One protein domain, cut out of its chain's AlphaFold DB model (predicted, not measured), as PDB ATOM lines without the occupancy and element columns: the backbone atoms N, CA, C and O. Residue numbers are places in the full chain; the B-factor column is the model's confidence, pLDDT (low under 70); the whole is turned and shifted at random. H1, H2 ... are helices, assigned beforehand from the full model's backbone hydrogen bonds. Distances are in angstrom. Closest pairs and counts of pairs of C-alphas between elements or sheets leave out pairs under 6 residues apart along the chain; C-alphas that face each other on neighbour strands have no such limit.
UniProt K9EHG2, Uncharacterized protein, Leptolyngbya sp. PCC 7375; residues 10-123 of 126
ATOM      1  N   ARG A  10     189.875 146.548  78.600       83.25
ATOM      2  CA  ARG A  10     191.238 146.883  79.018       83.25
ATOM      3  C   ARG A  10     191.458 148.382  79.213       83.25
ATOM      4  O   ARG A  10     192.054 148.779  80.211       83.25
ATOM      5  N   GLN A  11     190.947 149.219  78.309       84.88
ATOM      6  CA  GLN A  11     190.999 150.680  78.445       84.88
ATOM      7  C   GLN A  11     190.212 151.154  79.668       84.88
ATOM      8  O   GLN A  11     190.706 151.998  80.417       84.88
ATOM      9  N   ARG A  12     189.026 150.577  79.913       85.38
ATOM     10  CA  ARG A  12     188.225 150.864  81.115       85.38
ATOM     11  C   ARG A  12     188.981 150.528  82.393       85.38
ATOM     12  O   ARG A  12     189.053 151.364  83.291       85.38
ATOM     13  N   LEU A  13     189.570 149.333  82.455       88.31
ATOM     14  CA  LEU A  13     190.354 148.901  83.608       88.31
ATOM     15  C   LEU A  13     191.546 149.831  83.851       88.31
ATOM     16  O   LEU A  13     191.741 150.311  84.966       88.31
ATOM     17  N   GLY A  14     192.315 150.118  82.799       89.94
ATOM     18  CA  GLY A  14     193.479 150.990  82.891       89.94
ATOM     19  C   GLY A  14     193.127 152.400  83.342       89.94
ATOM     20  O   GLY A  14     193.769 152.919  84.252       89.94
ATOM     21  N   GLY A  15     192.067 152.985  82.777       88.94
ATOM     22  CA  GLY A  15     191.567 154.300  83.175       88.94
ATOM     23  C   GLY A  15     191.074 154.345  84.623       88.94
ATOM     24  O   GLY A  15     191.351 155.315  85.326       88.94
ATOM     25  N   ALA A  16     190.402 153.292  85.099       89.75
ATOM     26  CA  ALA A  16     189.958 153.200  86.489       89.75
ATOM     27  C   ALA A  16     191.140 153.130  87.470       89.75
ATOM     28  O   ALA A  16     191.151 153.856  88.460       89.75
ATOM     29  N   ILE A  17     192.164 152.325  87.162       92.12
ATOM     30  CA  ILE A  17     193.388 152.232  87.973       92.12
ATOM     31  C   ILE A  17     194.136 153.570  87.984       92.12
ATOM     32  O   ILE A  17     194.547 154.031  89.049       92.12
ATOM     33  N   ASP A  18     194.302 154.210  86.820       90.69
ATOM     34  CA  ASP A  18     194.977 155.510  86.719       90.69
ATOM     35  C   ASP A  18     194.237 156.574  87.541       90.69
ATOM     36  O   ASP A  18     194.855 157.300  88.320       90.69
ATOM     37  N   ARG A  19     192.903 156.620  87.423       90.56
ATOM     38  CA  ARG A  19     192.063 157.525  88.209       90.56
ATOM     39  C   ARG A  19     192.203 157.258  89.704       90.56
ATOM     40  O   ARG A  19     192.403 158.210  90.446       90.56
ATOM     41  N   PHE A  20     192.141 155.999  90.138       92.94
ATOM     42  CA  PHE A  20     192.299 155.646  91.547       92.94
ATOM     43  C   PHE A  20     193.656 156.098  92.092       92.94
ATOM     44  O   PHE A  20     193.706 156.708  93.150       92.94
ATOM     45  N   ILE A  21     194.758 155.868  91.373       91.12
ATOM     46  CA  ILE A  21     196.100 156.281  91.823       91.12
ATOM     47  C   ILE A  21     196.222 157.809  91.934       91.12
ATOM     48  O   ILE A  21     196.895 158.304  92.836       91.12
ATOM     49  N   LEU A  22     195.598 158.558  91.020       88.88
ATOM     50  CA  LEU A  22     195.713 160.017  90.961       88.88
ATOM     51  C   LEU A  22     194.738 160.750  91.894       88.88
ATOM     52  O   LEU A  22     195.055 161.840  92.367       88.88
ATOM     53  N   ASP A  23     193.563 160.178  92.153       89.69
ATOM     54  CA  ASP A  23     192.493 160.816  92.915       89.69
ATOM     55  C   ASP A  23     192.392 160.233  94.329       89.69
ATOM     56  O   ASP A  23     191.708 159.241  94.590       89.69
ATOM     57  N   ARG A  24     193.054 160.909  95.274       89.50
ATOM     58  CA  ARG A  24     193.062 160.538  96.696       89.50
ATOM     59  C   ARG A  24     191.665 160.523  97.332       89.50
ATOM     60  O   ARG A  24     191.487 159.866  98.356       89.50
ATOM     61  N   SER A  25     190.667 161.197  96.749       89.75
ATOM     62  CA  SER A  25     189.289 161.151  97.263       89.75
ATOM     63  C   SER A  25     188.634 159.776  97.087       89.75
ATOM     64  O   SER A  25     187.736 159.428  97.851       89.75
ATOM     65  N   LEU A  26     189.132 158.970  96.142       90.00
ATOM     66  CA  LEU A  26     188.683 157.596  95.911       90.00
ATOM     67  C   LEU A  26     189.325 156.596  96.879       90.00
ATOM     68  O   LEU A  26     188.894 155.445  96.953       90.00
ATOM     69  N   TRP A  27     190.359 157.001  97.620       92.75
ATOM     70  CA  TRP A  27     191.100 156.072  98.461       92.75
ATOM     71  C   TRP A  27     190.300 155.692  99.703       92.75
ATOM     72  O   TRP A  27     189.835 156.575 100.436       92.75
ATOM     73  N   PRO A  28     190.214 154.395 100.039       93.31
ATOM     74  CA  PRO A  28     189.677 153.987 101.325       93.31
ATOM     75  C   PRO A  28     190.554 154.528 102.463       93.31
ATOM     76  O   PRO A  28     191.766 154.697 102.321       93.31
ATOM     77  N   LYS A  29     189.948 154.752 103.636       93.44
ATOM     78  CA  LYS A  29     190.651 155.289 104.817       93.44
ATOM     79  C   LYS A  29     191.886 154.469 105.212       93.44
ATOM     80  O   LYS A  29     192.843 155.041 105.724       93.44
ATOM     81  N   SER A  30     191.873 153.154 104.978       94.38
ATOM     82  CA  SER A  30     193.021 152.282 105.254       94.38
ATOM     83  C   SER A  30     194.217 152.598 104.357       94.38
ATOM     84  O   SER A  30     195.327 152.685 104.868       94.38
ATOM     85  N   LEU A  31     193.998 152.846 103.060       94.38
ATOM     86  CA  LEU A  31     195.058 153.264 102.139       94.38
ATOM     87  C   LEU A  31     195.577 154.661 102.481       94.38
ATOM     88  O   LEU A  31     196.781 154.883 102.457       94.38
ATOM     89  N   GLN A  32     194.686 155.591 102.838       92.19
ATOM     90  CA  GLN A  32     195.101 156.932 103.258       92.19
ATOM     91  C   GLN A  32     196.021 156.868 104.482       92.19
ATOM     92  O   GLN A  32     197.102 157.440 104.445       92.19
ATOM     93  N   ARG A  33     195.639 156.105 105.519       91.38
ATOM     94  CA  ARG A  33     196.474 155.899 106.713       91.38
ATOM     95  C   ARG A  33     197.809 155.237 106.369       91.38
ATOM     96  O   ARG A  33     198.846 155.732 106.791       91.38
ATOM     97  N   TYR A  34     197.774 154.154 105.592       90.94
ATOM     98  CA  TYR A  34     198.975 153.459 105.129       90.94
ATOM     99  C   TYR A  34     199.939 154.416 104.417       90.94
ATOM    100  O   TYR A  34     201.140 154.428 104.680       90.94
ATOM    101  N   PHE A  35     199.402 155.258 103.536       88.81
ATOM    102  CA  PHE A  35     200.194 156.211 102.778       88.81
ATOM    103  C   PHE A  35     200.715 157.365 103.646       88.81
ATOM    104  O   PHE A  35     201.870 157.743 103.499       88.81
ATOM    105  N   ASP A  36     199.924 157.878 104.592       87.31
ATOM    106  CA  ASP A  36     200.357 158.933 105.520       87.31
ATOM    107  C   ASP A  36     201.516 158.476 106.426       87.31
ATOM    108  O   ASP A  36     202.392 159.270 106.770       87.31
ATOM    109  N   GLU A  37     201.563 157.192 106.792       85.06
ATOM    110  CA  GLU A  37     202.682 156.598 107.539       85.06
ATOM    111  C   GLU A  37     203.960 156.466 106.689       85.06
ATOM    112  O   GLU A  37     205.074 156.557 107.217       85.06
ATOM    113  N   LEU A  38     203.818 156.275 105.372       79.62
ATOM    114  CA  LEU A  38     204.935 156.226 104.423       79.62
ATOM    115  C   LEU A  38     205.450 157.623 104.053       79.62
ATOM    116  O   LEU A  38     206.663 157.835 104.033       79.62
ATOM    117  N   ASP A  39     204.555 158.581 103.812       71.19
ATOM    118  CA  ASP A  39     204.883 159.958 103.410       71.19
ATOM    119  C   ASP A  39     205.674 160.706 104.500       71.19
ATOM    120  O   ASP A  39     206.550 161.524 104.214       71.19
ATOM    121  N   GLN A  40     205.478 160.344 105.774       65.94
ATOM    122  CA  GLN A  40     206.317 160.827 106.878       65.94
ATOM    123  C   GLN A  40     207.803 160.455 106.729       65.94
ATOM    124  O   GLN A  40     208.653 161.146 107.294       65.94
ATOM    125  N   LYS A  41     208.125 159.390 105.981       65.50
ATOM    126  CA  LYS A  41     209.495 158.899 105.764       65.50
ATOM    127  C   LYS A  41     210.105 159.373 104.443       65.50
ATOM    128  O   LYS A  41     211.324 159.492 104.375       65.50
ATOM    129  N   ASP A  42     209.290 159.654 103.425       61.81
ATOM    130  CA  ASP A  42     209.751 160.025 102.081       61.81
ATOM    131  C   ASP A  42     208.773 161.024 101.422       61.81
ATOM    132  O   ASP A  42     207.962 160.669 100.567       61.81
ATOM    133  N   ARG A  43     208.847 162.290 101.868       56.47
ATOM    134  CA  ARG A  43     207.914 163.423 101.626       56.47
ATOM    135  C   ARG A  43     207.721 163.885 100.165       56.47
ATOM    136  O   ARG A  43     207.444 165.060  99.921       56.47
ATOM    137  N   SER A  44     207.941 163.046  99.157       53.94
ATOM    138  CA  SER A  44     207.957 163.520  97.762       53.94
ATOM    139  C   SER A  44     207.388 162.580  96.708       53.94
ATOM    140  O   SER A  44     207.424 162.916  95.521       53.94
ATOM    141  N   ARG A  45     206.835 161.423  97.078       63.84
ATOM    142  CA  ARG A  45     206.355 160.456  96.084       63.84
ATOM    143  C   ARG A  45     204.885 160.157  96.286       63.84
ATOM    144  O   ARG A  45     204.513 159.585  97.295       63.84
ATOM    145  N   GLY A  46     204.064 160.515  95.294       77.06
ATOM    146  CA  GLY A  46     202.681 160.043  95.194       77.06
ATOM    147  C   GLY A  46     202.594 158.511  95.196       77.06
ATOM    148  O   GLY A  46     203.607 157.820  95.077       77.06
ATOM    149  N   LEU A  47     201.380 157.969  95.316       86.38
ATOM    150  CA  LEU A  47     201.164 156.523  95.410       86.38
ATOM    151  C   LEU A  47     201.779 155.777  94.215       86.38
ATOM    152  O   LEU A  47     201.360 155.941  93.068       86.38
ATOM    153  N   THR A  48     202.785 154.947  94.490       88.81
ATOM    154  CA  THR A  48     203.427 154.095  93.487       88.81
ATOM    155  C   THR A  48     202.664 152.780  93.328       88.81
ATOM    156  O   THR A  48     201.905 152.369  94.205       88.81
ATOM    157  N   ILE A  49     202.892 152.085  92.209       90.81
ATOM    158  CA  ILE A  49     202.349 150.735  91.976       90.81
ATOM    159  C   ILE A  49     202.813 149.763  93.067       90.81
ATOM    160  O   ILE A  49     202.036 148.929  93.512       90.81
ATOM    161  N   GLU A  50     204.060 149.891  93.516       90.38
ATOM    162  CA  GLU A  50     204.648 149.030  94.546       90.38
ATOM    163  C   GLU A  50     203.951 149.224  95.897       90.38
ATOM    164  O   GLU A  50     203.553 148.249  96.529       90.38
ATOM    165  N   TYR A  51     203.725 150.476  96.311       91.06
ATOM    166  CA  TYR A  51     202.989 150.774  97.541       91.06
ATOM    167  C   TYR A  51     201.532 150.333  97.459       91.06
ATOM    168  O   TYR A  51     201.009 149.779  98.424       91.06
ATOM    169  N   LEU A  52     200.893 150.523  96.303       93.81
ATOM    170  CA  LEU A  52     199.533 150.051  96.084       93.81
ATOM    171  C   LEU A  52     199.451 148.522  96.202       93.81
ATOM    172  O   LEU A  52     198.602 148.026  96.934       93.81
ATOM    173  N   LEU A  53     200.341 147.774  95.544       94.75
ATOM    174  CA  LEU A  53     200.343 146.309  95.599       94.75
ATOM    175  C   LEU A  53     200.662 145.774  96.993       94.75
ATOM    176  O   LEU A  53     200.028 144.814  97.429       94.75
ATOM    177  N   LYS A  54     201.587 146.414  97.712       93.62
ATOM    178  CA  LYS A  54     201.885 146.052  99.098       93.62
ATOM    179  C   LYS A  54     200.673 146.257 100.002       93.62
ATOM    180  O   LYS A  54     200.292 145.340 100.723       93.62
ATOM    181  N   TRP A  55     200.012 147.409  99.906       94.75
ATOM    182  CA  TRP A  55     198.768 147.643 100.635       94.75
ATOM    183  C   TRP A  55     197.672 146.634 100.240       94.75
ATOM    184  O   TRP A  55     197.031 146.061 101.117       94.75
ATOM    185  N   MET A  56     197.484 146.347  98.946       95.75
ATOM    186  CA  MET A  56     196.505 145.353  98.479       95.75
ATOM    187  C   MET A  56     196.805 143.949  99.027       95.75
ATOM    188  O   MET A  56     195.880 143.236  99.413       95.75
ATOM    189  N   SER A  57     198.081 143.561  99.093       95.19
ATOM    190  CA  SER A  57     198.532 142.301  99.695       95.19
ATOM    191  C   SER A  57     198.073 142.208 101.154       95.19
ATOM    192  O   SER A  57     197.401 141.252 101.540       95.19
ATOM    193  N   GLU A  58     198.316 143.263 101.939       93.69
ATOM    194  CA  GLU A  58     197.912 143.349 103.348       93.69
ATOM    195  C   GLU A  58     196.384 143.337 103.534       93.69
ATOM    196  O   GLU A  58     195.887 142.731 104.481       93.69
ATOM    197  N   GLN A  59     195.621 143.984 102.642       94.44
ATOM    198  CA  GLN A  59     194.155 144.020 102.745       94.44
ATOM    199  C   GLN A  59     193.483 142.700 102.354       94.44
ATOM    200  O   GLN A  59     192.429 142.370 102.895       94.44
ATOM    201  N   THR A  60     194.051 141.975 101.391       93.31
ATOM    202  CA  THR A  60     193.422 140.777 100.806       93.31
ATOM    203  C   THR A  60     193.972 139.471 101.371       93.31
ATOM    204  O   THR A  60     193.324 138.433 101.256       93.31
ATOM    205  N   GLY A  61     195.168 139.500 101.967       92.94
ATOM    206  CA  GLY A  61     195.894 138.303 102.394       92.94
ATOM    207  C   GLY A  61     196.463 137.478 101.233       92.94
ATOM    208  O   GLY A  61     196.947 136.369 101.456       92.94
ATOM    209  N   ILE A  62     196.405 137.986  99.995       91.06
ATOM    210  CA  ILE A  62     196.991 137.329  98.825       91.06
ATOM    211  C   ILE A  62     198.508 137.504  98.885       91.06
ATOM    212  O   ILE A  62     199.036 138.585  98.630       91.06
ATOM    213  N   VAL A  63     199.199 136.415  99.211       88.81
ATOM    214  CA  VAL A  63     200.662 136.373  99.313       88.81
ATOM    215  C   VAL A  63     201.306 136.658  97.948       88.81
ATOM    216  O   VAL A  63     200.755 136.311  96.902       88.81
ATOM    217  N   ASP A  64     202.473 137.305  97.965       87.31
ATOM    218  CA  ASP A  64     203.300 137.648  96.797       87.31
ATOM    219  C   ASP A  64     202.671 138.630  95.793       87.31
ATOM    220  O   ASP A  64     203.191 138.803  94.682       87.31
ATOM    221  N   LEU A  65     201.578 139.313  96.157       89.94
ATOM    222  CA  LEU A  65     200.954 140.325  95.298       89.94
ATOM    223  C   LEU A  65     201.871 141.541  95.054       89.94
ATOM    224  O   LEU A  65     201.758 142.208  94.030       89.94
ATOM    225  N   ASP A  66     202.820 141.801  95.950       87.00
ATOM    226  CA  ASP A  66     203.861 142.827  95.834       87.00
ATOM    227  C   ASP A  66     205.096 142.371  95.035       87.00
ATOM    228  O   ASP A  66     206.066 143.118  94.889       87.00
ATOM    229  N   SER A  67     205.067 141.168  94.452       90.56
ATOM    230  CA  SER A  67     206.175 140.664  93.643       90.56
ATOM    231  C   SER A  67     206.377 141.452  92.332       90.56
ATOM    232  O   SER A  67     205.432 141.999  91.745       90.56
ATOM    233  N   PRO A  68     207.599 141.424  91.754       90.56
ATOM    234  CA  PRO A  68     207.891 142.076  90.471       90.56
ATOM    235  C   PRO A  68     207.039 141.581  89.293       90.56
ATOM    236  O   PRO A  68     206.992 142.220  88.238       90.56
ATOM    237  N   HIS A  69     206.415 140.407  89.417       90.88
ATOM    238  CA  HIS A  69     205.476 139.891  88.427       90.88
ATOM    239  C   HIS A  69     204.199 140.743  88.376       90.88
ATOM    240  O   HIS A  69     203.853 141.262  87.312       90.88
ATOM    241  N   TYR A  70     203.546 140.951  89.521       92.00
ATOM    242  CA  TYR A  70     202.308 141.729  89.597       92.00
ATOM    243  C   TYR A  70     202.540 143.226  89.410       92.00
ATOM    244  O   TYR A  70     201.710 143.880  88.783       92.00
ATOM    245  N   ALA A  71     203.696 143.756  89.826       91.31
ATOM    246  CA  ALA A  71     204.083 145.136  89.518       91.31
ATOM    247  C   ALA A  71     204.114 145.396  88.003       91.31
ATOM    248  O   ALA A  71     203.564 146.392  87.521       91.31
ATOM    249  N   ARG A  72     204.683 144.461  87.228       89.81
ATOM    250  CA  ARG A  72     204.664 144.535  85.761       89.81
ATOM    251  C   ARG A  72     203.245 144.438  85.217       89.81
ATOM    252  O   ARG A  72     202.873 145.281  84.406       89.81
ATOM    253  N   LEU A  73     202.451 143.461  85.665       89.88
ATOM    254  CA  LEU A  73     201.065 143.290  85.209       89.88
ATOM    255  C   LEU A  73     200.199 144.523  85.489       89.88
ATOM    256  O   LEU A  73     199.562 145.030  84.569       89.88
ATOM    257  N   LEU A  74     200.227 145.063  86.710       88.94
ATOM    258  CA  LEU A  74     199.459 146.257  87.056       88.94
ATOM    259  C   LEU A  74     199.943 147.482  86.263       88.94
ATOM    260  O   LEU A  74     199.136 148.290  85.802       88.94
ATOM    261  N   GLY A  75     201.252 147.580  86.008       88.56
ATOM    262  CA  GLY A  75     201.821 148.578  85.102       88.56
ATOM    263  C   GLY A  75     201.354 148.433  83.647       88.56
ATOM    264  O   GLY A  75     201.156 149.440  82.969       88.56
ATOM    265  N   HIS A  76     201.142 147.210  83.153       87.00
ATOM    266  CA  HIS A  76     200.514 146.974  81.848       87.00
ATOM    267  C   HIS A  76     199.043 147.399  81.847       87.00
ATOM    268  O   HIS A  76     198.620 148.091  80.925       87.00
ATOM    269  N   TYR A  77     198.286 147.063  82.897       86.25
ATOM    270  CA  TYR A  77     196.870 147.433  82.996       86.25
ATOM    271  C   TYR A  77     196.696 148.940  82.961       86.25
ATOM    272  O   TYR A  77     195.905 149.456  82.183       86.25
ATOM    273  N   ARG A  78     197.511 149.658  83.733       85.44
ATOM    274  CA  ARG A  78     197.538 151.119  83.734       85.44
ATOM    275  C   ARG A  78     197.784 151.694  82.332       85.44
ATOM    276  O   ARG A  78     197.112 152.636  81.921       85.44
ATOM    277  N   ARG A  79     198.704 151.102  81.565       84.12
ATOM    278  CA  ARG A  79     199.001 151.537  80.190       84.12
ATOM    279  C   ARG A  79     197.870 151.269  79.206       84.12
ATOM    280  O   ARG A  79     197.733 152.040  78.259       84.12
ATOM    281  N   TRP A  80     197.010 150.280  79.455       83.94
ATOM    282  CA  TRP A  80     195.816 150.080  78.633       83.94
ATOM    283  C   TRP A  80     194.888 151.290  78.618       83.94
ATOM    284  O   TRP A  80     194.256 151.535  77.598       83.94
ATOM    285  N   GLY A  81     194.875 152.119  79.668       76.62
ATOM    286  CA  GLY A  81     194.135 153.386  79.664       76.62
ATOM    287  C   GLY A  81     194.582 154.365  78.566       76.62
ATOM    288  O   GLY A  81     193.846 155.291  78.236       76.62
ATOM    289  N   ARG A  82     195.767 154.159  77.974       78.69
ATOM    290  CA  ARG A  82     196.369 155.013  76.937       78.69
ATOM    291  C   ARG A  82     196.402 154.367  75.544       78.69
ATOM    292  O   ARG A  82     196.861 155.019  74.610       78.69
ATOM    293  N   GLY A  83     195.941 153.119  75.377       72.19
ATOM    294  CA  GLY A  83     195.926 152.428  74.079       72.19
ATOM    295  C   GLY A  83     196.051 150.898  74.144       72.19
ATOM    296  O   GLY A  83     196.079 150.300  75.217       72.19
ATOM    297  N   VAL A  84     196.117 150.252  72.972       61.50
ATOM    298  CA  VAL A  84     196.231 148.785  72.841       61.50
ATOM    299  C   VAL A  84     197.672 148.348  73.113       61.50
ATOM    300  O   VAL A  84     198.537 148.451  72.245       61.50
ATOM    301  N   GLU A  85     197.929 147.833  74.313       64.00
ATOM    302  CA  GLU A  85     199.228 147.267  74.683       64.00
ATOM    303  C   GLU A  85     199.178 145.751  74.907       64.00
ATOM    304  O   GLU A  85     198.166 145.182  75.321       64.00
ATOM    305  N   ARG A  86     200.321 145.090  74.678       59.72
ATOM    306  CA  ARG A  86     200.523 143.675  75.012       59.72
ATOM    307  C   ARG A  86     200.607 143.510  76.533       59.72
ATOM    308  O   ARG A  86     201.401 144.181  77.187       59.72
ATOM    309  N   GLY A  87     199.820 142.585  77.074       60.44
ATOM    310  CA  GLY A  87     199.795 142.229  78.493       60.44
ATOM    311  C   GLY A  87     198.922 140.993  78.721       60.44
ATOM    312  O   GLY A  87     198.065 140.692  77.892       60.44
ATOM    313  N   GLY A  88     199.182 140.258  79.802       64.50
ATOM    314  CA  GLY A  88     198.394 139.088  80.201       64.50
ATOM    315  C   GLY A  88     197.305 139.446  81.210       64.50
ATOM    316  O   GLY A  88     197.460 140.384  81.990       64.50
ATOM    317  N   ASP A  89     196.218 138.682  81.218       75.06
ATOM    318  CA  ASP A  89     195.142 138.820  82.198       75.06
ATOM    319  C   ASP A  89     195.449 137.957  83.442       75.06
ATOM    320  O   ASP A  89     195.934 136.834  83.321       75.06
ATOM    321  N   SER A  90     195.206 138.480  84.648       87.56
ATOM    322  CA  SER A  90     195.441 137.785  85.918       87.56
ATOM    323  C   SER A  90     194.206 137.878  86.797       87.56
ATOM    324  O   SER A  90     193.855 138.941  87.312       87.56
ATOM    325  N   PHE A  91     193.554 136.732  86.992       88.12
ATOM    326  CA  PHE A  91     192.366 136.635  87.833       88.12
ATOM    327  C   PHE A  91     192.664 136.972  89.302       88.12
ATOM    328  O   PHE A  91     191.839 137.592  89.969       88.12
ATOM    329  N   VAL A  92     193.862 136.629  89.787       92.19
ATOM    330  CA  VAL A  92     194.324 136.973  91.142       92.19
ATOM    331  C   VAL A  92     194.373 138.491  91.314       92.19
ATOM    332  O   VAL A  92     193.813 139.024  92.270       92.19
ATOM    333  N   LEU A  93     194.965 139.202  90.350       91.50
ATOM    334  CA  LEU A  93     195.061 140.658  90.407       91.50
ATOM    335  C   LEU A  93     193.684 141.324  90.275       91.50
ATOM    336  O   LEU A  93     193.385 142.239  91.034       91.50
ATOM    337  N   LEU A  94     192.817 140.843  89.376       91.31
ATOM    338  CA  LEU A  94     191.434 141.335  89.265       91.31
ATOM    339  C   LEU A  94     190.646 141.132  90.563       91.31
ATOM    340  O   LEU A  94     189.915 142.027  90.985       91.31
ATOM    341  N   THR A  95     190.832 139.988  91.219       93.88
ATOM    342  CA  THR A  95     190.209 139.701  92.516       93.88
ATOM    343  C   THR A  95     190.683 140.688  93.573       93.88
ATOM    344  O   THR A  95     189.863 141.261  94.288       93.88
ATOM    345  N   ALA A  96     191.990 140.946  93.636       95.19
ATOM    346  CA  ALA A  96     192.549 141.893  94.587       95.19
ATOM    347  C   ALA A  96     192.056 143.331  94.337       95.19
ATOM    348  O   ALA A  96     191.699 144.035  95.282       95.19
ATOM    349  N   LEU A  97     191.984 143.755  93.068       94.62
ATOM    350  CA  LEU A  97     191.457 145.067  92.671       94.62
ATOM    351  C   LEU A  97     189.993 145.242  93.100       94.62
ATOM    352  O   LEU A  97     189.636 146.301  93.617       94.62
ATOM    353  N   ALA A  98     189.167 144.208  92.910       94.50
ATOM    354  CA  ALA A  98     187.776 144.216  93.349       94.50
ATOM    355  C   ALA A  98     187.685 144.287  94.880       94.50
ATOM    356  O   ALA A  98     187.111 145.228  95.415       94.50
ATOM    357  N   GLN A  99     188.335 143.379  95.614       94.69
ATOM    358  CA  GLN A  99     188.282 143.370  97.085       94.69
ATOM    359  C   GLN A  99     188.725 144.704  97.709       94.69
ATOM    360  O   GLN A  99     188.144 145.153  98.701       94.69
ATOM    361  N   CYS A 100     189.708 145.367  97.096       95.12
ATOM    362  CA  CYS A 100     190.202 146.673  97.525       95.12
ATOM    363  C   CYS A 100     189.335 147.860  97.066       95.12
ATOM    364  O   CYS A 100     189.578 148.986  97.497       95.12
ATOM    365  N   GLY A 101     188.330 147.633  96.216       93.94
ATOM    366  CA  GLY A 101     187.432 148.669  95.710       93.94
ATOM    367  C   GLY A 101     188.128 149.684  94.803       93.94
ATOM    368  O   GLY A 101     187.799 150.864  94.857       93.94
ATOM    369  N   ILE A 102     189.104 149.241  94.005       94.06
ATOM    370  CA  ILE A 102     189.904 150.124  93.137       94.06
ATOM    371  C   ILE A 102     189.070 150.700  91.991       94.06
ATOM    372  O   ILE A 102     189.299 151.820  91.538       94.06
ATOM    373  N   VAL A 103     188.111 149.919  91.498       91.25
ATOM    374  CA  VAL A 103     187.230 150.309  90.399       91.25
ATOM    375  C   VAL A 103     185.868 150.665  90.973       91.25
ATOM    376  O   VAL A 103     185.298 149.891  91.739       91.25
ATOM    377  N   CYS A 104     185.337 151.817  90.574       87.62
ATOM    378  CA  CYS A 104     184.000 152.263  90.950       87.62
ATOM    379  C   CYS A 104     183.057 152.261  89.744       87.62
ATOM    380  O   CYS A 104     183.486 152.466  88.606       87.62
ATOM    381  N   LYS A 105     181.764 152.087  90.022       84.62
ATOM    382  CA  LYS A 105     180.666 152.324  89.075       84.62
ATOM    383  C   LYS A 105     180.542 153.812  88.737       84.62
ATOM    384  O   LYS A 105     181.153 154.661  89.394       84.62
ATOM    385  N   GLY A 106     179.710 154.144  87.750       78.75
ATOM    386  CA  GLY A 106     179.432 155.529  87.354       78.75
ATOM    387  C   GLY A 106     178.945 156.446  88.489       78.75
ATOM    388  O   GLY A 106     179.201 157.647  88.441       78.75
ATOM    389  N   ASP A 107     178.308 155.892  89.526       81.75
ATOM    390  CA  ASP A 107     177.833 156.615  90.717       81.75
ATOM    391  C   ASP A 107     178.894 156.779  91.827       81.75
ATOM    392  O   ASP A 107     178.623 157.384  92.864       81.75
ATOM    393  N   GLY A 108     180.108 156.259  91.619       82.19
ATOM    394  CA  GLY A 108     181.202 156.292  92.591       82.19
ATOM    395  C   GLY A 108     181.220 155.121  93.579       82.19
ATOM    396  O   GLY A 108     182.164 155.022  94.366       82.19
ATOM    397  N   THR A 109     180.250 154.205  93.525       88.69
ATOM    398  CA  THR A 109     180.218 153.015  94.385       88.69
ATOM    399  C   THR A 109     181.351 152.047  94.014       88.69
ATOM    400  O   THR A 109     181.431 151.638  92.850       88.69
ATOM    401  N   PRO A 110     182.210 151.624  94.965       91.75
ATOM    402  CA  PRO A 110     183.264 150.649  94.692       91.75
ATOM    403  C   PRO A 110     182.701 149.279  94.305       91.75
ATOM    404  O   PRO A 110     181.808 148.755  94.973       91.75
ATOM    405  N   ILE A 111     183.272 148.668  93.270       92.75
ATOM    406  CA  ILE A 111     182.964 147.303  92.844       92.75
ATOM    407  C   ILE A 111     183.821 146.343  93.664       92.75
ATOM    408  O   ILE A 111     185.040 146.305  93.497       92.75
ATOM    409  N   LYS A 112     183.180 145.583  94.560       94.00
ATOM    410  CA  LYS A 112     183.871 144.685  95.503       94.00
ATOM    411  C   LYS A 112     183.867 143.215  95.113       94.00
ATOM    412  O   LYS A 112     184.652 142.439  95.652       94.00
ATOM    413  N   ASP A 113     183.002 142.845  94.180       92.62
ATOM    414  CA  ASP A 113     182.892 141.484  93.680       92.62
ATOM    415  C   ASP A 113     183.668 141.320  92.355       92.62
ATOM    416  O   ASP A 113     183.477 142.114  91.428       92.62
ATOM    417  N   PRO A 114     184.549 140.309  92.219       89.88
ATOM    418  CA  PRO A 114     185.302 140.093  90.985       89.88
ATOM    419  C   PRO A 114     184.417 139.806  89.765       89.88
ATOM    420  O   PRO A 114     184.767 140.215  88.656       89.88
ATOM    421  N   ALA A 115     183.276 139.125  89.932       90.19
ATOM    422  CA  ALA A 115     182.374 138.845  88.814       90.19
ATOM    423  C   ALA A 115     181.653 140.120  88.352       90.19
ATOM    424  O   ALA A 115     181.524 140.359  87.147       90.19
ATOM    425  N   GLU A 116     181.265 140.977  89.295       91.00
ATOM    426  CA  GLU A 116     180.754 142.317  89.019       91.00
ATOM    427  C   GLU A 116     181.800 143.188  88.303       91.00
ATOM    428  O   GLU A 116     181.480 143.825  87.298       91.00
ATOM    429  N   LEU A 117     183.069 143.151  88.728       90.12
ATOM    430  CA  LEU A 117     184.156 143.861  88.044       90.12
ATOM    431  C   LEU A 117     184.295 143.386  86.596       90.12
ATOM    432  O   LEU A 117     184.333 144.202  85.680       90.12
ATOM    433  N   ILE A 118     184.307 142.074  86.366       87.56
ATOM    434  CA  ILE A 118     184.346 141.512  85.012       87.56
ATOM    435  C   ILE A 118     183.148 142.015  84.193       87.56
ATOM    436  O   ILE A 118     183.328 142.492  83.071       87.56
ATOM    437  N   ALA A 119     181.934 141.983  84.748       86.50
ATOM    438  CA  ALA A 119     180.743 142.494  84.072       86.50
ATOM    439  C   ALA A 119     180.872 143.986  83.704       86.50
ATOM    440  O   ALA A 119     180.504 144.368  82.589       86.50
ATOM    441  N   PHE A 120     181.438 144.810  84.590       85.50
ATOM    442  CA  PHE A 120     181.701 146.231  84.340       85.50
ATOM    443  C   PHE A 120     182.695 146.438  83.195       85.50
ATOM    444  O   PHE A 120     182.455 147.247  82.290       85.50
ATOM    445  N   LEU A 121     183.789 145.674  83.192       83.38
ATOM    446  CA  LEU A 121     184.807 145.753  82.148       83.38
ATOM    447  C   LEU A 121     184.212 145.410  80.777       83.38
ATOM    448  O   LEU A 121     184.446 146.137  79.818       83.38
ATOM    449  N   TYR A 122     183.347 144.396  80.694       81.94
ATOM    450  CA  TYR A 122     182.631 144.042  79.461       81.94
ATOM    451  C   TYR A 122     181.432 144.946  79.128       81.94
ATOM    452  O   TYR A 122     180.682 144.643  78.200       81.94
ATOM    453  N   GLY A 123     181.219 146.040  79.867       77.81
ATOM    454  CA  GLY A 123     180.135 146.990  79.604       77.81
ATOM    455  C   GLY A 123     178.736 146.456  79.896       77.81
ATOM    456  O   GLY A 123     177.757 147.028  79.422       77.81
TER     457      GLY A 123
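What this domain is: This is residues 10 to 123 of the 126 residues of an uncharacterized protein of Leptolyngbya sp. PCC 7375 (UniProt K9EHG2). Six short helices make a small cluster in which touching neighbours cross at large angles; H1, H4, H3, H5 and H6, in this order of contact, form a nearly closed ring, in which H6 only just meets H1. H2 lies at one end of the longest axis, near H3 but outside the ring, and the loop of residues 40 to 45 after it sticks out; H6 lies toward the other end. The printed part has 114 residues with six named helices, H1 to H6 along the chain, and no named strand, and its class is all helix. The whole is compact, with a radius of gyration of the C-alphas of 13.4 A, and the C-alphas span 40 by 31 by 28 A.

How they stand to each other: H1, residues 10 to 22, touches H4, residues 68 to 80, with residues 77 to 80 of H4 alone; the closest C-alphas, of Gly 14 and Arg 78, are 4.1 A apart, and the lines are about perpendicular at 74 degrees. H2, residues 29 to 39, is apart from H1. H2 is close to but not clearly touching H3, residues 49 to 60: the closest C-alphas, of Leu 31 and Trp 55, are 6.9 A apart, and the two run opposite ways at a steep tilt of 43 degrees. Residues 49 to 53 of H3 touch residues 70 to 75 of H4, closest at the C-alphas of Ile 49 and Ala 71, 6.4 A, and the lines are only just about perpendicular at 70.1 degrees. H3 touches H5, residues 91 to 99, with residues 56 to 60 of H3 alone; the closest C-alphas, of Thr 60 and Ala 96, are 6.4 A apart, at 76 degrees. H5 touches H6, residues 114 to 121, about perpendicular at 87 degrees, with the C-alphas of Thr 95 and Pro 114 closest at 5.2 A. H6 and H1 only just touch, with 3 pairs of C-alphas within 8 A, the closest being Arg 12 and Leu 121 at 6.2 A. The helix packing is mostly crossed: of the five touching pairs, 0 are at a shallow tilt. In H1, H2, H3, H4, H5 and H6 every O i to N i+4 pair is within hydrogen-bond range.

Where its parts are: H1 begins at C-alpha 10, (191.238, 146.883, 79.018), and is 18.3 A long. H2 measures 15.0 A, H3 16.0 A and H4 18.7 A from first to last C-alpha; H4 begins at C-alpha 68, (207.891, 142.076, 90.471). H5 is 12.2 A long, and H6, 10.5 A, ends at C-alpha 121, (184.807, 145.753, 82.148).

The domain as a whole: The two C-alphas farthest apart, of Lys 41 and Gly 123, are 41.1 A apart. The printed part has no cut. The link from H5 to H6, residues 100 to 113, is long; the other four are short. The mean pLDDT of the printed part is 86.3, and residues 40 to 45 and 84 to 88 are under 70.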